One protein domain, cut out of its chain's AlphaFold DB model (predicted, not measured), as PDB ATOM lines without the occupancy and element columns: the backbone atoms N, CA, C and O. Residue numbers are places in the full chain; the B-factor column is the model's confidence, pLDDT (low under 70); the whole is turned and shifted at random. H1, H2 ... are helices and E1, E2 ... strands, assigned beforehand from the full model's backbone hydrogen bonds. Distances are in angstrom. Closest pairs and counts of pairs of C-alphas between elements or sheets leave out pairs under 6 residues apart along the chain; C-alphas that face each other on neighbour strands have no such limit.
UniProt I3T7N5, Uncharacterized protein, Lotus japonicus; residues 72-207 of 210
ATOM      1  N   GLY A  72     182.460 180.123 211.349       76.44
ATOM      2  CA  GLY A  72     181.357 180.258 210.386       76.44
ATOM      3  C   GLY A  72     181.763 180.260 208.905       76.44
ATOM      4  O   GLY A  72     181.014 180.761 208.076       76.44
ATOM      5  N   GLY A  73     182.939 179.723 208.553       77.50
ATOM      6  CA  GLY A  73     183.422 179.675 207.164       77.50
ATOM      7  C   GLY A  73     184.031 180.982 206.643       77.50
ATOM      8  O   GLY A  73     184.455 181.026 205.487       77.50
ATOM      9  N   LEU A  74     184.123 182.012 207.491       79.00
ATOM     10  CA  LEU A  74     184.736 183.295 207.156       79.00
ATOM     11  C   LEU A  74     186.256 183.162 206.978       79.00
ATOM     12  O   LEU A  74     186.948 182.419 207.686       79.00
ATOM     13  N   LYS A  75     186.783 183.892 205.997       80.12
ATOM     14  CA  LYS A  75     188.209 184.038 205.691       80.12
ATOM     15  C   LYS A  75     188.712 185.374 206.231       80.12
ATOM     16  O   LYS A  75     187.945 186.291 206.470       80.12
ATOM     17  N   LEU A  76     190.032 185.516 206.357       77.25
ATOM     18  CA  LEU A  76     190.666 186.750 206.844       77.25
ATOM     19  C   LEU A  76     190.243 188.003 206.053       77.25
ATOM     20  O   LEU A  76     190.117 189.070 206.636       77.25
ATOM     21  N   CYS A  77     190.017 187.865 204.742       80.50
ATOM     22  CA  CYS A  77     189.562 188.953 203.872       80.50
ATOM     23  C   CYS A  77     188.153 189.462 204.193       80.50
ATOM     24  O   CYS A  77     187.804 190.553 203.755       80.50
ATOM     25  N   ASP A  78     187.369 188.690 204.943       84.88
ATOM     26  CA  ASP A  78     185.999 189.039 205.311       84.88
ATOM     27  C   ASP A  78     185.962 189.902 206.588       84.88
ATOM     28  O   ASP A  78     184.905 190.400 206.968       84.88
ATOM     29  N   TYR A  79     187.112 190.099 207.246       82.81
ATOM     30  CA  TYR A  79     187.250 190.909 208.453       82.81
ATOM     31  C   TYR A  79     187.894 192.262 208.148       82.81
ATOM     32  O   TYR A  79     188.925 192.338 207.477       82.81
ATOM     33  N   ASP A  80     187.352 193.326 208.742       85.44
ATOM     34  CA  ASP A  80     188.039 194.617 208.810       85.44
ATOM     35  C   ASP A  80     189.096 194.582 209.925       85.44
ATOM     36  O   ASP A  80     188.836 194.841 211.105       85.44
ATOM     37  N   VAL A  81     190.299 194.141 209.558       86.50
ATOM     38  CA  VAL A  81     191.400 193.960 210.505       86.50
ATOM     39  C   VAL A  81     192.031 195.317 210.835       86.50
ATOM     40  O   VAL A  81     192.602 195.969 209.953       86.50
ATOM     41  N   PRO A  82     192.042 195.740 212.114       88.19
ATOM     42  CA  PRO A  82     192.599 197.030 212.481       88.19
ATOM     43  C   PRO A  82     194.119 197.049 212.302       88.19
ATOM     44  O   PRO A  82     194.813 196.052 212.483       88.19
ATOM     45  N   LYS A  83     194.682 198.239 212.055       89.50
ATOM     46  CA  LYS A  83     196.146 198.427 211.951       89.50
ATOM     47  C   LYS A  83     196.910 198.100 213.244       89.50
ATOM     48  O   LYS A  83     198.117 197.893 213.195       89.50
ATOM     49  N   THR A  84     196.224 198.097 214.387       90.56
ATOM     50  CA  THR A  84     196.772 197.807 215.718       90.56
ATOM     51  C   THR A  84     195.690 197.120 216.537       90.56
ATOM     52  O   THR A  84     194.555 197.592 216.574       90.56
ATOM     53  N   THR A  85     196.036 196.037 217.222       91.75
ATOM     54  CA  THR A  85     195.155 195.392 218.201       91.75
ATOM     55  C   THR A  85     195.161 196.182 219.500       91.75
ATOM     56  O   THR A  85     196.219 196.446 220.071       91.75
ATOM     57  N   CYS A  86     193.977 196.575 219.958       91.19
ATOM     58  CA  CYS A  86     193.811 197.463 221.101       91.19
ATOM     59  C   CYS A  86     193.239 196.689 222.283       91.19
ATOM     60  O   CYS A  86     192.181 196.080 222.161       91.19
ATOM     61  N   LEU A  87     193.910 196.745 223.432       93.25
ATOM     62  CA  LEU A  87     193.401 196.190 224.683       93.25
ATOM     63  C   LEU A  87     193.117 197.335 225.653       93.25
ATOM     64  O   LEU A  87     194.012 198.110 225.997       93.25
ATOM     65  N   ILE A  88     191.870 197.445 226.099       93.69
ATOM     66  CA  ILE A  88     191.427 198.505 227.008       93.69
ATOM     67  C   ILE A  88     191.293 197.915 228.409       93.69
ATOM     68  O   ILE A  88     190.508 196.994 228.630       93.69
ATOM     69  N   LEU A  89     192.054 198.441 229.370       93.88
ATOM     70  CA  LEU A  89     192.003 197.965 230.750       93.88
ATOM     71  C   LEU A  89     190.943 198.745 231.518       93.88
ATOM     72  O   LEU A  89     191.140 199.925 231.788       93.88
ATOM     73  N   VAL A  90     189.853 198.094 231.923       92.75
ATOM     74  CA  VAL A  90     188.752 198.707 232.688       92.75
ATOM     75  C   VAL A  90     188.633 198.042 234.056       92.75
ATOM     76  O   VAL A  90     188.822 196.837 234.192       92.75
ATOM     77  N   GLY A  91     188.335 198.822 235.096       91.50
ATOM     78  CA  GLY A  91     188.136 198.290 236.444       91.50
ATOM     79  C   GLY A  91     188.073 199.373 237.520       91.50
ATOM     80  O   GLY A  91     188.342 200.545 237.222       91.50
ATOM     81  N   PRO A  92     187.742 199.006 238.771       89.56
ATOM     82  CA  PRO A  92     187.592 199.943 239.882       89.56
ATOM     83  C   PRO A  92     188.911 200.629 240.261       89.56
ATOM     84  O   PRO A  92     189.989 200.328 239.733       89.56
ATOM     85  N   SER A  93     188.830 201.612 241.160       86.44
ATOM     86  CA  SER A  93     190.025 202.304 241.646       86.44
ATOM     87  C   SER A  93     190.904 201.374 242.470       86.44
ATOM     88  O   SER A  93     190.405 200.479 243.141       86.44
ATOM     89  N   GLY A  94     192.223 201.540 242.370       83.62
ATOM     90  CA  GLY A  94     193.180 200.683 243.074       83.62
ATOM     91  C   GLY A  94     193.308 199.252 242.534       83.62
ATOM     92  O   GLY A  94     194.144 198.510 243.030       83.62
ATOM     93  N   SER A  95     192.582 198.866 241.476       88.94
ATOM     94  CA  SER A  95     192.627 197.496 240.927       88.94
ATOM     95  C   SER A  95     193.948 197.110 240.241       88.94
ATOM     96  O   SER A  95     194.091 195.994 239.755       88.94
ATOM     97  N   GLY A  96     194.905 198.038 240.145       90.31
ATOM     98  CA  GLY A  96     196.232 197.767 239.594       90.31
ATOM     99  C   GLY A  96     196.353 197.844 238.068       90.31
ATOM    100  O   GLY A  96     197.336 197.338 237.546       90.31
ATOM    101  N   LYS A  97     195.429 198.499 237.348       93.62
ATOM    102  CA  LYS A  97     195.491 198.673 235.874       93.62
ATOM    103  C   LYS A  97     196.839 199.228 235.390       93.62
ATOM    104  O   LYS A  97     197.547 198.572 234.632       93.62
ATOM    105  N   SER A  98     197.242 200.387 235.906       91.62
ATOM    106  CA  SER A  98     198.520 201.028 235.575       91.62
ATOM    107  C   SER A  98     199.717 200.160 235.985       91.62
ATOM    108  O   SER A  98     200.703 200.045 235.258       91.62
ATOM    109  N   SER A  99     199.620 199.467 237.124       92.25
ATOM    110  CA  SER A  99     200.640 198.511 237.568       92.25
ATOM    111  C   SER A  99     200.756 197.307 236.628       92.25
ATOM    112  O   SER A  99     201.868 196.855 236.361       92.25
ATOM    113  N   LEU A 100     199.638 196.804 236.096       93.88
ATOM    114  CA  LEU A 100     199.614 195.724 235.114       93.88
ATOM    115  C   LEU A 100     200.263 196.168 233.800       93.88
ATOM    116  O   LEU A 100     201.091 195.438 233.266       93.88
ATOM    117  N   ILE A 101     199.984 197.386 233.329       92.62
ATOM    118  CA  ILE A 101     200.649 197.953 232.142       92.62
ATOM    119  C   ILE A 101     202.165 198.016 232.331       92.62
ATOM    120  O   ILE A 101     202.912 197.648 231.422       92.62
ATOM    121  N   ASN A 102     202.629 198.444 233.508       92.12
ATOM    122  CA  ASN A 102     204.056 198.467 233.826       92.12
ATOM    123  C   ASN A 102     204.663 197.059 233.839       92.12
ATOM    124  O   ASN A 102     205.736 196.860 233.274       92.12
ATOM    125  N   ARG A 103     203.971 196.071 234.423       91.75
ATOM    126  CA  ARG A 103     204.424 194.669 234.432       91.75
ATOM    127  C   ARG A 103     204.505 194.089 233.022       91.75
ATOM    128  O   ARG A 103     205.529 193.512 232.683       91.75
ATOM    129  N   ILE A 104     203.469 194.281 232.203       91.81
ATOM    130  CA  ILE A 104     203.460 193.824 230.807       91.81
ATOM    131  C   ILE A 104     204.587 194.507 230.033       91.81
ATOM    132  O   ILE A 104     205.358 193.827 229.367       91.81
ATOM    133  N   SER A 105     204.735 195.829 230.162       90.00
ATOM    134  CA  SER A 105     205.812 196.568 229.489       90.00
ATOM    135  C   SER A 105     207.184 196.000 229.838       90.00
ATOM    136  O   SER A 105     207.959 195.723 228.931       90.00
ATOM    137  N   LYS A 106     207.436 195.724 231.124       89.31
ATOM    138  CA  LYS A 106     208.713 195.181 231.597       89.31
ATOM    139  C   LYS A 106     209.044 193.800 231.018       89.31
ATOM    140  O   LYS A 106     210.208 193.503 230.802       89.31
ATOM    141  N   VAL A 107     208.047 192.957 230.727       88.56
ATOM    142  CA  VAL A 107     208.279 191.643 230.085       88.56
ATOM    143  C   VAL A 107     208.865 191.799 228.677       88.56
ATOM    144  O   VAL A 107     209.668 190.969 228.236       88.56
ATOM    145  N   PHE A 108     208.476 192.857 227.967       88.06
ATOM    146  CA  PHE A 108     208.881 193.121 226.584       88.06
ATOM    147  C   PHE A 108     209.991 194.165 226.450       88.06
ATOM    148  O   PHE A 108     210.408 194.449 225.332       88.06
ATOM    149  N   GLU A 109     210.452 194.733 227.558       83.56
ATOM    150  CA  GLU A 109     211.614 195.612 227.597       83.56
ATOM    151  C   GLU A 109     212.880 194.772 227.760       83.56
ATOM    152  O   GLU A 109     212.918 193.835 228.557       83.56
ATOM    153  N   ASP A 110     213.910 195.102 226.986       73.81
ATOM    154  CA  ASP A 110     215.225 194.470 227.119       73.81
ATOM    155  C   ASP A 110     216.058 195.141 228.227       73.81
ATOM    156  O   ASP A 110     216.947 194.522 228.811       73.81
ATOM    157  N   ASP A 111     215.729 196.392 228.569       79.31
ATOM    158  CA  ASP A 111     216.336 197.134 229.672       79.31
ATOM    159  C   ASP A 111     215.576 196.897 230.986       79.31
ATOM    160  O   ASP A 111     214.494 197.436 231.226       79.31
ATOM    161  N   ASN A 112     216.186 196.122 231.883       74.38
ATOM    162  CA  ASN A 112     215.644 195.830 233.212       74.38
ATOM    163  C   ASN A 112     215.524 197.064 234.128       74.38
ATOM    164  O   ASN A 112     214.823 196.986 235.150       74.38
ATOM    165  N   PHE A 113     216.193 198.168 233.781       76.50
ATOM    166  CA  PHE A 113     216.216 199.429 234.524       76.50
ATOM    167  C   PHE A 113     215.318 200.507 233.913       76.50
ATOM    168  O   PHE A 113     215.238 201.612 234.459       76.50
ATOM    169  N   ALA A 114     214.606 200.194 232.828       77.44
ATOM    170  CA  ALA A 114     213.668 201.123 232.230       77.44
ATOM    171  C   ALA A 114     212.631 201.592 233.276       77.44
ATOM    172  O   ALA A 114     212.062 200.783 234.022       77.44
ATOM    173  N   PRO A 115     212.368 202.909 233.368       81.25
ATOM    174  CA  PRO A 115     211.421 203.434 234.336       81.25
ATOM    175  C   PRO A 115     209.988 203.019 233.987       81.25
ATOM    176  O   PRO A 115     209.625 202.830 232.820       81.25
ATOM    177  N   ALA A 116     209.143 202.958 235.018       84.81
ATOM    178  CA  ALA A 116     207.713 202.715 234.866       84.81
ATOM    179  C   ALA A 116     207.071 203.730 233.899       84.81
ATOM    180  O   ALA A 116     207.303 204.936 233.985       84.81
ATOM    181  N   ARG A 117     206.233 203.235 232.982       85.62
ATOM    182  CA  ARG A 117     205.579 204.033 231.929       85.62
ATOM    183  C   ARG A 117     204.238 204.596 232.371       85.62
ATOM    184  O   ARG A 117     203.870 205.720 232.021       85.62
ATOM    185  N   ALA A 118     203.470 203.773 233.071       88.31
ATOM    186  CA  ALA A 118     202.159 204.116 233.577       88.31
ATOM    187  C   ALA A 118     202.283 204.704 234.978       88.31
ATOM    188  O   ALA A 118     203.006 204.183 235.832       88.31
ATOM    189  N   GLN A 119     201.575 205.807 235.198       84.38
ATOM    190  CA  GLN A 119     201.558 206.492 236.479       84.38
ATOM    191  C   GLN A 119     200.793 205.638 237.491       84.38
ATOM    192  O   GLN A 119     199.613 205.362 237.302       84.38
ATOM    193  N   VAL A 120     201.448 205.252 238.584       82.06
ATOM    194  CA  VAL A 120     200.811 204.537 239.696       82.06
ATOM    195  C   VAL A 120     200.693 205.493 240.876       82.06
ATOM    196  O   VAL A 120     201.695 206.024 241.353       82.06
ATOM    197  N   SER A 121     199.473 205.734 241.351       69.88
ATOM    198  CA  SER A 121     199.237 206.441 242.611       69.88
ATOM    199  C   SER A 121     199.204 205.424 243.752       69.88
ATOM    200  O   SER A 121     198.214 204.712 243.921       69.88
ATOM    201  N   TYR A 122     200.280 205.332 244.531       58.12
ATOM    202  CA  TYR A 122     200.307 204.532 245.757       58.12
ATOM    203  C   TYR A 122     199.662 205.335 246.889       58.12
ATOM    204  O   TYR A 122     200.314 206.200 247.463       58.12
ATOM    205  N   ASN A 123     198.375 205.099 247.164       50.97
ATOM    206  CA  ASN A 123     197.617 205.687 248.283       50.97
ATOM    207  C   ASN A 123     197.699 207.219 248.437       50.97
ATOM    208  O   ASN A 123     197.354 207.754 249.490       50.97
ATOM    209  N   SER A 124     198.114 207.958 247.405       46.16
ATOM    210  CA  SER A 124     198.068 209.409 247.451       46.16
ATOM    211  C   SER A 124     196.624 209.852 247.232       46.16
ATOM    212  O   SER A 124     196.110 209.839 246.117       46.16
ATOM    213  N   LEU A 125     195.983 210.304 248.311       46.12
ATOM    214  CA  LEU A 125     194.696 211.020 248.287       46.12
ATOM    215  C   LEU A 125     194.709 212.239 247.336       46.12
ATOM    216  O   LEU A 125     193.659 212.765 246.984       46.12
ATOM    217  N   ASN A 126     195.902 212.662 246.899       44.56
ATOM    218  CA  ASN A 126     196.158 213.840 246.074       44.56
ATOM    219  C   ASN A 126     196.461 213.504 244.601       44.56
ATOM    220  O   ASN A 126     196.765 214.404 243.818       44.56
ATOM    221  N   GLY A 127     196.460 212.225 244.216       49.91
ATOM    222  CA  GLY A 127     196.604 211.838 242.819       49.91
ATOM    223  C   GLY A 127     195.252 211.889 242.120       49.91
ATOM    224  O   GLY A 127     194.387 211.085 242.439       49.91
ATOM    225  N   ASP A 128     195.091 212.754 241.114       55.59
ATOM    226  CA  ASP A 128     193.871 212.871 240.284       55.59
ATOM    227  C   ASP A 128     193.492 211.572 239.520       55.59
ATOM    228  O   ASP A 128     192.593 211.568 238.683       55.59
ATOM    229  N   GLY A 129     194.172 210.449 239.771       63.00
ATOM    230  CA  GLY A 129     194.048 209.209 239.015       63.00
ATOM    231  C   GLY A 129     194.367 209.391 237.527       63.00
ATOM    232  O   GLY A 129     194.827 210.439 237.064       63.00
ATOM    233  N   THR A 130     194.103 208.351 236.743       74.88
ATOM    234  CA  THR A 130     194.238 208.389 235.283       74.88
ATOM    235  C   THR A 130     193.051 209.150 234.679       74.88
ATOM    236  O   THR A 130     192.089 208.545 234.227       74.88
ATOM    237  N   CYS A 131     193.065 210.487 234.719       81.25
ATOM    238  CA  CYS A 131     192.008 211.321 234.111       81.25
ATOM    239  C   CYS A 131     192.103 211.424 232.582       81.25
ATOM    240  O   CYS A 131     191.125 211.767 231.925       81.25
ATOM    241  N   PHE A 132     193.282 211.155 232.028       84.31
ATOM    242  CA  PHE A 132     193.510 211.105 230.591       84.31
ATOM    243  C   PHE A 132     193.714 209.659 230.187       84.31
ATOM    244  O   PHE A 132     194.564 208.987 230.776       84.31
ATOM    245  N   LEU A 133     192.991 209.217 229.169       88.44
ATOM    246  CA  LEU A 133     193.218 207.928 228.551       88.44
ATOM    247  C   LEU A 133     194.644 207.900 227.987       88.44
ATOM    248  O   LEU A 133     195.037 208.810 227.254       88.44
ATOM    249  N   ARG A 134     195.451 206.903 228.356       90.00
ATOM    250  CA  ARG A 134     196.843 206.814 227.894       90.00
ATOM    251  C   ARG A 134     197.095 205.526 227.144       90.00
ATOM    252  O   ARG A 134     196.828 204.444 227.655       90.00
ATOM    253  N   GLU A 135     197.658 205.673 225.960       92.00
ATOM    254  CA  GLU A 135     198.072 204.573 225.109       92.00
ATOM    255  C   GLU A 135     199.525 204.171 225.379       92.00
ATOM    256  O   GLU A 135     200.427 205.009 225.465       92.00
ATOM    257  N   TYR A 136     199.754 202.862 225.449       91.88
ATOM    258  CA  TYR A 136     201.063 202.254 225.613       91.88
ATOM    259  C   TYR A 136     201.271 201.175 224.555       91.88
ATOM    260  O   TYR A 136     200.674 200.103 224.624       91.88
ATOM    261  N   MET A 137     202.162 201.433 223.599       92.06
ATOM    262  CA  MET A 137     202.578 200.426 222.618       92.06
ATOM    263  C   MET A 137     203.353 199.298 223.295       92.06
ATOM    264  O   MET A 137     204.211 199.574 224.150       92.06
ATOM    265  N   ILE A 138     203.044 198.053 222.922       90.12
ATOM    266  CA  ILE A 138     203.689 196.843 223.435       90.12
ATOM    267  C   ILE A 138     204.119 195.956 222.257       90.12
ATOM    268  O   ILE A 138     203.262 195.416 221.562       90.12
ATOM    269  N   PRO A 139     205.429 195.736 222.049       87.31
ATOM    270  CA  PRO A 139     206.565 196.494 222.591       87.31
ATOM    271  C   PRO A 139     206.573 197.969 222.160       87.31
ATOM    272  O   PRO A 139     205.834 198.365 221.263       87.31
ATOM    273  N   ARG A 140     207.450 198.784 222.762       84.69
ATOM    274  CA  ARG A 140     207.518 200.245 222.533       84.69
ATOM    275  C   ARG A 140     207.682 200.646 221.067       84.69
ATOM    276  O   ARG A 140     207.075 201.619 220.638       84.69
ATOM    277  N   GLU A 141     208.491 199.900 220.326       82.25
ATOM    278  CA  GLU A 141     208.870 200.216 218.943       82.25
ATOM    279  C   GLU A 141     207.945 199.571 217.904       82.25
ATOM    280  O   GLU A 141     208.119 199.765 216.702       82.25
ATOM    281  N   LYS A 142     206.953 198.791 218.348       85.19
ATOM    282  CA  LYS A 142     206.030 198.091 217.454       85.19
ATOM    283  C   LYS A 142     204.650 198.718 217.488       85.19
ATOM    284  O   LYS A 142     204.204 199.254 218.496       85.19
ATOM    285  N   THR A 143     203.950 198.595 216.364       87.31
ATOM    286  CA  THR A 143     202.599 199.132 216.179       87.31
ATOM    287  C   THR A 143     201.496 198.082 216.187       87.31
ATOM    288  O   THR A 143     200.343 198.407 215.913       87.31
ATOM    289  N   SER A 144     201.826 196.830 216.514       90.12
ATOM    290  CA  SER A 144     200.897 195.702 216.431       90.12
ATOM    291  C   SER A 144     199.921 195.621 217.603       90.12
ATOM    292  O   SER A 144     198.754 195.318 217.367       90.12
ATOM    293  N   ILE A 145     200.353 195.920 218.834       93.25
ATOM    294  CA  ILE A 145     199.514 195.873 220.043       93.25
ATOM    295  C   ILE A 145     199.663 197.176 220.832       93.25
ATOM    296  O   ILE A 145     200.775 197.674 221.034       93.25
ATOM    297  N   CYS A 146     198.548 197.710 221.326       93.31
ATOM    298  CA  CYS A 146     198.543 198.809 222.283       93.31
ATOM    299  C   CYS A 146     197.637 198.512 223.483       93.31
ATOM    300  O   CYS A 146     196.562 197.925 223.347       93.31
ATOM    301  N   LEU A 147     198.070 198.956 224.661       94.38
ATOM    302  CA  LEU A 147     197.292 198.925 225.895       94.38
ATOM    303  C   LEU A 147     196.792 200.328 226.220       94.38
ATOM    304  O   LEU A 147     197.572 201.281 226.181       94.38
ATOM    305  N   TYR A 148     195.530 200.445 226.609       93.12
ATOM    306  CA  TYR A 148     194.968 201.690 227.111       93.12
ATOM    307  C   TYR A 148     194.796 201.641 228.625       93.12
ATOM    308  O   TYR A 148     194.034 200.825 229.148       93.12
ATOM    309  N   ASP A 149     195.487 202.548 229.321       92.50
ATOM    310  CA  ASP A 149     195.232 202.825 230.732       92.50
ATOM    311  C   ASP A 149     194.047 203.771 230.855       92.50
ATOM    312  O   ASP A 149     194.079 204.894 230.338       92.50
ATOM    313  N   THR A 150     193.007 203.315 231.545       91.44
ATOM    314  CA  THR A 150     191.753 204.050 231.676       91.44
ATOM    315  C   THR A 150     191.563 204.609 233.071       91.44
ATOM    316  O   THR A 150     192.102 204.126 234.074       91.44
ATOM    317  N   ARG A 151     190.693 205.616 233.148       88.75
ATOM    318  CA  ARG A 151     190.155 206.064 234.421       88.75
ATOM    319  C   ARG A 151     189.354 204.944 235.079       88.75
ATOM    320  O   ARG A 151     188.474 204.349 234.467       88.75
ATOM    321  N   SER A 152     189.609 204.713 236.362       89.19
ATOM    322  CA  SER A 152     188.875 203.747 237.181       89.19
ATOM    323  C   SER A 152     187.376 203.992 237.172       89.19
ATOM    324  O   SER A 152     186.995 205.149 237.282       89.19
ATOM    325  N   LEU A 153     186.541 202.954 237.116       89.75
ATOM    326  CA  LEU A 153     185.075 203.083 237.196       89.75
ATOM    327  C   LEU A 153     184.627 203.884 238.435       89.75
ATOM    328  O   LEU A 153     185.301 203.854 239.466       89.75
ATOM    329  N   SER A 154     183.533 204.636 238.302       87.75
ATOM    330  CA  SER A 154     182.863 205.337 239.411       87.75
ATOM    331  C   SER A 154     181.717 204.512 239.989       87.75
ATOM    332  O   SER A 154     181.305 203.525 239.384       87.75
ATOM    333  N   ASP A 155     181.144 204.972 241.098       88.19
ATOM    334  CA  ASP A 155     179.911 204.398 241.655       88.19
ATOM    335  C   ASP A 155     178.666 204.741 240.813       88.19
ATOM    336  O   ASP A 155     177.650 204.056 240.882       88.19
ATOM    337  N   ASP A 156     178.745 205.771 239.960       90.19
ATOM    338  CA  ASP A 156     177.690 206.096 238.997       90.19
ATOM    339  C   ASP A 156     177.740 205.150 237.783       90.19
ATOM    340  O   ASP A 156     178.582 205.276 236.883       90.19
ATOM    341  N   LEU A 157     176.803 204.199 237.756       90.31
ATOM    342  CA  LEU A 157     176.646 203.224 236.679       90.31
ATOM    343  C   LEU A 157     176.271 203.874 235.336       90.31
ATOM    344  O   LEU A 157     176.712 203.402 234.287       90.31
ATOM    345  N   ASN A 158     175.497 204.961 235.342       91.25
ATOM    346  CA  ASN A 158     175.085 205.640 234.113       91.25
ATOM    347  C   ASN A 158     176.276 206.331 233.447       91.25
ATOM    348  O   ASN A 158     176.431 206.256 232.223       91.25
ATOM    349  N   GLU A 159     177.152 206.960 234.235       89.69
ATOM    350  CA  GLU A 159     178.398 207.524 233.708       89.69
ATOM    351  C   GLU A 159     179.328 206.448 233.149       89.69
ATOM    352  O   GLU A 159     179.867 206.627 232.052       89.69
ATOM    353  N   ASN A 160     179.471 205.322 233.856       91.38
ATOM    354  CA  ASN A 160     180.270 204.188 233.389       91.38
ATOM    355  C   ASN A 160     179.734 203.632 232.061       91.38
ATOM    356  O   ASN A 160     180.494 203.483 231.107       91.38
ATOM    357  N   ASN A 161     178.425 203.383 231.972       92.44
ATOM    358  CA  ASN A 161     177.786 202.863 230.762       92.44
ATOM    359  C   ASN A 161     177.920 203.830 229.585       92.44
ATOM    360  O   ASN A 161     178.217 203.406 228.469       92.44
ATOM    361  N   ARG A 162     177.748 205.137 229.820       91.62
ATOM    362  CA  ARG A 162     177.943 206.167 228.790       91.62
ATOM    363  C   ARG A 162     179.384 206.182 228.279       91.62
ATOM    364  O   ARG A 162     179.594 206.263 227.072       91.62
ATOM    365  N   MET A 163     180.356 206.108 229.185       90.06
ATOM    366  CA  MET A 163     181.780 206.066 228.844       90.06
ATOM    367  C   MET A 163     182.110 204.824 228.007       90.06
ATOM    368  O   MET A 163     182.658 204.960 226.917       90.06
ATOM    369  N   LEU A 164     181.712 203.636 228.474       91.88
ATOM    370  CA  LEU A 164     181.942 202.381 227.757       91.88
ATOM    371  C   LEU A 164     181.265 202.393 226.387       91.88
ATOM    372  O   LEU A 164     181.918 202.123 225.389       91.88
ATOM    373  N   LYS A 165     179.990 202.793 226.309       91.81
ATOM    374  CA  LYS A 165     179.266 202.904 225.035       91.81
ATOM    375  C   LYS A 165     179.971 203.841 224.056       91.81
ATOM    376  O   LYS A 165     180.045 203.526 222.871       91.81
ATOM    377  N   ASN A 166     180.492 204.975 224.526       90.19
ATOM    378  CA  ASN A 166     181.267 205.873 223.674       90.19
ATOM    379  C   ASN A 166     182.525 205.187 223.137       90.19
ATOM    380  O   ASN A 166     182.752 205.259 221.936       90.19
ATOM    381  N   TRP A 167     183.286 204.474 223.972       90.88
ATOM    382  CA  TRP A 167     184.457 203.727 223.502       90.88
ATOM    383  C   TRP A 167     184.091 202.644 222.488       90.88
ATOM    384  O   TRP A 167     184.751 202.531 221.462       90.88
ATOM    385  N   MET A 168     182.998 201.912 222.718       89.12
ATOM    386  CA  MET A 168     182.543 200.870 221.792       89.12
ATOM    387  C   MET A 168     182.069 201.423 220.445       89.12
ATOM    388  O   MET A 168     182.198 200.755 219.431       89.12
ATOM    389  N   THR A 169     181.486 202.625 220.422       88.81
ATOM    390  CA  THR A 169     180.849 203.175 219.207       88.81
ATOM    391  C   THR A 169     181.709 204.183 218.457       88.81
ATOM    392  O   THR A 169     181.534 204.354 217.256       88.81
ATOM    393  N   LYS A 170     182.606 204.887 219.151       88.31
ATOM    394  CA  LYS A 170     183.443 205.961 218.587       88.31
ATOM    395  C   LYS A 170     184.935 205.648 218.643       88.31
ATOM    396  O   LYS A 170     185.737 206.402 218.090       88.31
ATOM    397  N   GLY A 171     185.299 204.561 219.316       87.81
ATOM    398  CA  GLY A 171     186.680 204.217 219.580       87.81
ATOM    399  C   GLY A 171     187.278 204.959 220.771       87.81
ATOM    400  O   GLY A 171     186.605 205.688 221.504       87.81
ATOM    401  N   VAL A 172     188.577 204.745 220.951       89.19
ATOM    402  CA  VAL A 172     189.404 205.346 221.998       89.19
ATOM    403  C   VAL A 172     190.520 206.198 221.404       89.19
ATOM    404  O   VAL A 172     191.173 205.801 220.437       89.19
ATOM    405  N   CYS A 173     190.792 207.348 222.026       87.75
ATOM    406  CA  CYS A 173     191.858 208.257 221.608       87.75
ATOM    407  C   CYS A 173     192.926 208.410 222.695       87.75
ATOM    408  O   CYS A 173     192.635 208.702 223.856       87.75
ATOM    409  N   ASN A 174     194.203 208.286 222.324       87.94
ATOM    410  CA  ASN A 174     195.283 208.610 223.254       87.94
ATOM    411  C   ASN A 174     195.195 210.084 223.682       87.94
ATOM    412  O   ASN A 174     195.051 210.979 222.850       87.94
ATOM    413  N   GLY A 175     195.318 210.333 224.979       83.75
ATOM    414  CA  GLY A 175     195.211 211.662 225.561       83.75
ATOM    415  C   GLY A 175     193.782 212.169 225.730       83.75
ATOM    416  O   GLY A 175     193.644 213.301 226.177       83.75
ATOM    417  N   GLU A 176     192.750 211.375 225.431       85.50
ATOM    418  CA  GLU A 176     191.354 211.766 225.649       85.50
ATOM    419  C   GLU A 176     191.086 212.051 227.131       85.50
ATOM    420  O   GLU A 176     191.411 211.244 228.009       85.50
ATOM    421  N   LEU A 177     190.488 213.206 227.422       85.81
ATOM    422  CA  LEU A 177     190.115 213.584 228.776       85.81
ATOM    423  C   LEU A 177     188.781 212.938 229.186       85.81
ATOM    424  O   LEU A 177     187.731 213.229 228.618       85.81
ATOM    425  N   VAL A 178     188.802 212.145 230.260       84.50
ATOM    426  CA  VAL A 178     187.611 211.496 230.826       84.50
ATOM    427  C   VAL A 178     187.132 212.272 232.057       84.50
ATOM    428  O   VAL A 178     187.547 211.996 233.189       84.50
ATOM    429  N   VAL A 179     186.257 213.260 231.840       82.12
ATOM    430  CA  VAL A 179     185.625 214.063 232.909       82.12
ATOM    431  C   VAL A 179     184.301 213.445 233.359       82.12
ATOM    432  O   VAL A 179     183.485 213.042 232.531       82.12
ATOM    433  N   ARG A 180     184.062 213.440 234.671       83.50
ATOM    434  CA  ARG A 180     182.824 212.980 235.316       83.50
ATOM    435  C   ARG A 180     182.054 214.108 235.973       83.50
ATOM    436  O   ARG A 180     182.652 215.086 236.424       83.50
ATOM    437  N   ASN A 181     180.743 213.935 236.113       80.56
ATOM    438  CA  ASN A 181     179.867 214.850 236.844       80.56
ATOM    439  C   ASN A 181     180.112 214.838 238.358       80.56
ATOM    440  O   ASN A 181     179.781 215.822 239.021       80.56
ATOM    441  N   ALA A 182     180.740 213.791 238.887       79.81
ATOM    442  CA  ALA A 182     181.201 213.754 240.272       79.81
ATOM    443  C   ALA A 182     182.531 214.506 240.496       79.81
ATOM    444  O   ALA A 182     182.891 214.793 241.635       79.81
ATOM    445  N   ASP A 183     183.273 214.862 239.436       82.81
ATOM    446  CA  ASP A 183     184.582 215.504 239.607       82.81
ATOM    447  C   ASP A 183     184.448 216.894 240.222       82.81
ATOM    448  O   ASP A 183     183.638 217.704 239.763       82.81
ATOM    449  N   ASN A 184     185.315 217.202 241.188       83.44
ATOM    450  CA  ASN A 184     185.384 218.520 241.808       83.44
ATOM    451  C   ASN A 184     185.579 219.622 240.746       83.44
ATOM    452  O   ASN A 184     186.375 219.486 239.812       83.44
ATOM    453  N   GLN A 185     184.893 220.757 240.898       83.56
ATOM    454  CA  GLN A 185     184.969 221.872 239.952       83.56
ATOM    455  C   GLN A 185     186.406 222.393 239.745       83.56
ATOM    456  O   GLN A 185     186.780 222.736 238.620       83.56
ATOM    457  N   LYS A 186     187.231 222.416 240.800       83.25
ATOM    458  CA  LYS A 186     188.655 222.784 240.733       83.25
ATOM    459  C   LYS A 186     189.443 221.791 239.875       83.25
ATOM    460  O   LYS A 186     190.224 222.213 239.021       83.25
ATOM    461  N   LEU A 187     189.181 220.494 240.051       80.25
ATOM    462  CA  LEU A 187     189.779 219.426 239.250       80.25
ATOM    463  C   LEU A 187     189.394 219.579 237.774       80.25
ATOM    464  O   LEU A 187     190.270 219.644 236.917       80.25
ATOM    465  N   ARG A 188     188.104 219.763 237.468       81.88
ATOM    466  CA  ARG A 188     187.643 219.973 236.084       81.88
ATOM    467  C   ARG A 188     188.298 221.174 235.412       81.88
ATOM    468  O   ARG A 188     188.709 221.071 234.261       81.88
ATOM    469  N   LYS A 189     188.396 222.310 236.112       83.12
ATOM    470  CA  LYS A 189     189.049 223.521 235.582       83.12
ATOM    471  C   LYS A 189     190.528 223.262 235.272       83.12
ATOM    472  O   LYS A 189     190.989 223.616 234.190       83.12
ATOM    473  N   SER A 190     191.240 222.593 236.181       81.69
ATOM    474  CA  SER A 190     192.642 222.195 235.989       81.69
ATOM    475  C   SER A 190     192.819 221.246 234.797       81.69
ATOM    476  O   SER A 190     193.683 221.465 233.947       81.69
ATOM    477  N   LEU A 191     191.961 220.228 234.685       81.44
ATOM    478  CA  LEU A 191     192.004 219.243 233.602       81.44
ATOM    479  C   LEU A 191     191.732 219.874 232.233       81.44
ATOM    480  O   LEU A 191     192.505 219.642 231.309       81.44
ATOM    481  N   LYS A 192     190.711 220.732 232.117       80.25
ATOM    482  CA  LYS A 192     190.415 221.463 230.872       80.25
ATOM    483  C   LYS A 192     191.581 222.347 230.428       80.25
ATOM    484  O   LYS A 192     191.898 222.411 229.247       80.25
ATOM    485  N   HIS A 193     192.261 222.995 231.373       75.50
ATOM    486  CA  HIS A 193     193.446 223.789 231.052       75.50
ATOM    487  C   HIS A 193     194.615 222.923 230.550       75.50
ATOM    488  O   HIS A 193     195.344 223.339 229.650       75.50
ATOM    489  N   LYS A 194     194.794 221.715 231.105       74.56
ATOM    490  CA  LYS A 194     195.801 220.746 230.635       74.56
ATOM    491  C   LYS A 194     195.463 220.175 229.252       74.56
ATOM    492  O   LYS A 194     196.378 219.955 228.466       74.56
ATOM    493  N   ASP A 195     194.184 219.954 228.967       73.62
ATOM    494  CA  ASP A 195     193.694 219.408 227.696       73.62
ATOM    495  C   ASP A 195     193.884 220.390 226.531       73.62
ATOM    496  O   ASP A 195     194.492 220.051 225.517       73.62
ATOM    497  N   ASN A 196     193.534 221.665 226.736       65.88
ATOM    498  CA  ASN A 196     193.739 222.720 225.735       65.88
ATOM    499  C   ASN A 196     195.214 222.900 225.332       65.88
ATOM    500  O   ASN A 196     195.501 223.308 224.211       65.88
ATOM    501  N   LYS A 197     196.164 222.581 226.222       60.25
ATOM    502  CA  LYS A 197     197.606 222.603 225.914       60.25
ATOM    503  C   LYS A 197     198.078 221.378 225.123       60.25
ATOM    504  O   LYS A 197     199.140 221.433 224.514       60.25
ATOM    505  N   LYS A 198     197.324 220.273 225.146       56.53
ATOM    506  CA  LYS A 198     197.646 219.016 224.452       56.53
ATOM    507  C   LYS A 198     197.079 218.920 223.038       56.53
ATOM    508  O   LYS A 198     197.562 218.079 222.285       56.53
ATOM    509  N   GLY A 199     196.135 219.785 222.658       50.88
ATOM    510  CA  GLY A 199     195.508 219.819 221.326       50.88
ATOM    511  C   GLY A 199     196.457 220.026 220.131       50.88
ATOM    512  O   GLY A 199     195.990 220.118 219.003       50.88
ATOM    513  N   LEU A 200     197.775 220.082 220.353       44.44
ATOM    514  CA  LEU A 200     198.807 220.160 219.317       44.44
ATOM    515  C   LEU A 200     199.192 218.785 218.724       44.44
ATOM    516  O   LEU A 200     199.878 218.734 217.708       44.44
ATOM    517  N   PHE A 201     198.761 217.669 219.324       45.62
ATOM    518  CA  PHE A 201     199.043 216.321 218.817       45.62
ATOM    519  C   PHE A 201     197.749 215.653 218.347       45.62
ATOM    520  O   PHE A 201     196.883 215.347 219.164       45.62
ATOM    521  N   SER A 202     197.607 215.403 217.040       44.09
ATOM    522  CA  SER A 202     196.473 214.629 216.525       44.09
ATOM    523  C   SER A 202     196.591 213.184 217.014       44.09
ATOM    524  O   SER A 202     197.437 212.426 216.529       44.09
ATOM    525  N   SER A 203     195.769 212.781 217.978       59.25
ATOM    526  CA  SER A 203     195.642 211.375 218.341       59.25
ATOM    527  C   SER A 203     194.646 210.702 217.402       59.25
ATOM    528  O   SER A 203     193.530 211.168 217.189       59.25
ATOM    529  N   LYS A 204     195.077 209.604 216.779       67.69
ATOM    530  CA  LYS A 204     194.209 208.787 215.935       67.69
ATOM    531  C   LYS A 204     193.225 208.028 216.832       67.69
ATOM    532  O   LYS A 204     193.673 207.356 217.760       67.69
ATOM    533  N   SER A 205     191.924 208.113 216.544       75.19
ATOM    534  CA  SER A 205     190.933 207.248 217.197       75.19
ATOM    535  C   SER A 205     191.128 205.804 216.756       75.19
ATOM    536  O   SER A 205     191.405 205.535 215.580       75.19
ATOM    537  N   ARG A 206     191.010 204.876 217.703       77.19
ATOM    538  CA  ARG A 206     191.050 203.439 217.445       77.19
ATOM    539  C   ARG A 206     189.688 202.845 217.735       77.19
ATOM    540  O   ARG A 206     189.228 202.900 218.872       77.19
ATOM    541  N   GLU A 207     189.059 202.297 216.707       77.38
ATOM    542  CA  GLU A 207     187.782 201.605 216.837       77.38
ATOM    543  C   GLU A 207     187.916 200.381 217.742       77.38
ATOM    544  O   GLU A 207     188.965 199.727 217.796       77.38
TER     545      GLU A 207
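Overview. This is residues 72 to 207 of the 210 residues of an uncharacterized protein of Lotus japonicus (UniProt I3T7N5). A small sheet of three strands, E1, E3 and E2, lies near the middle of the body with H1 packed over one face, while H2 and H3 are set away from the sheet and from each other. Much of the rest is loop: residues 109 to 133 and 171 to 184 are long stretches with no named element, and residues 72 to 81 stick out as a tail. The 136 printed residues hold three named helices and three named strands, in the order E1, H1, E2, E3, H2, H3, and the sheet, in the order E1, E3, E2, is mixed. The class is mixed, helices and strands, with only 55 residues, under half, in named elements. The whole is compact, with a radius of gyration of the C-alphas of 16.5 A, and spans 52 by 39 by 31 A.

Along the chain. Begin at Gly 72 and pass residues 72 to 84, which hold no named element. Find C-alpha 85 at (195.155, 195.392, 218.201); from there the strand E1 runs over residues 85 to 89, 13.2 A from first to last C-alpha. Next look at residues 97 to 108 for the helix H1, 17.2 A long. After residues 109 to 133 comes the strand E2, residues 134 to 138, 12.9 A, which begins at C-alpha 134, (196.843, 206.814, 227.894). The strand E3, residues 145 to 149, measures 13.5 A. The helix H2 takes residues 157 to 170 and is 19.5 A long. The last named element is the helix H3, residues 185 to 198, 20.2 A long; find its end at C-alpha 198, (197.646, 219.016, 224.452).

Arrangement. Start with the sheet, where E3 is the inner strand and E1 and E2 are the edge strands. E1 and E3 are parallel, at 21 degrees between their directions; look at N 87 and O 146, 2.9 A apart, and N 148 and O 87, 2.9 A, both within hydrogen-bond range. E2 and E3 form a hairpin and are antiparallel, at 149 degrees; here N 136 and O 147 are 2.8 A apart and N 149 and O 134 are 2.9 A apart, within hydrogen-bond range. H1 is on the sheet at a height over the sheet of 8.9 A, and together they make two layers, a helix on one face of a sheet. H1 lies over E3, on which 6 of its 12 C-alphas fall, and is only just not over E2, on which 2 fall. It runs along the strands, at 14 degrees to E3 on the local plane. The closest C-alphas of H1 and E3 are those of Ser 98 and Asp 149, 6.1 A apart; those of H1 and E2 are Ser 105 and Ile 138, 6.4 A. H2 and H3 are not on the sheet. H1, H2 and H3 are apart from one another. Beyond the named strands, residues 172 to 173 pair antiparallel with residues 205 to 206. Every O i to N i+4 pair is within hydrogen-bond range in H2, against 7 of 8 in H1 and 9 of 10 in H3.

Size, cuts and confidence. The two C-alphas farthest apart are those of Gly 73 and Lys 186, 54.9 A. Without residues 72 to 81, which stand free, the body spans 43 by 34 by 30 A. The printed part has no cut. The links from H1 to E2, 25 residues, and from H2 to H3, 14 residues, are long. The mean pLDDT of the printed part is 82.1; look for values under 70 in residues 121 to 129 and in residues 196 to 204, of which 196 to 198 belong to H3.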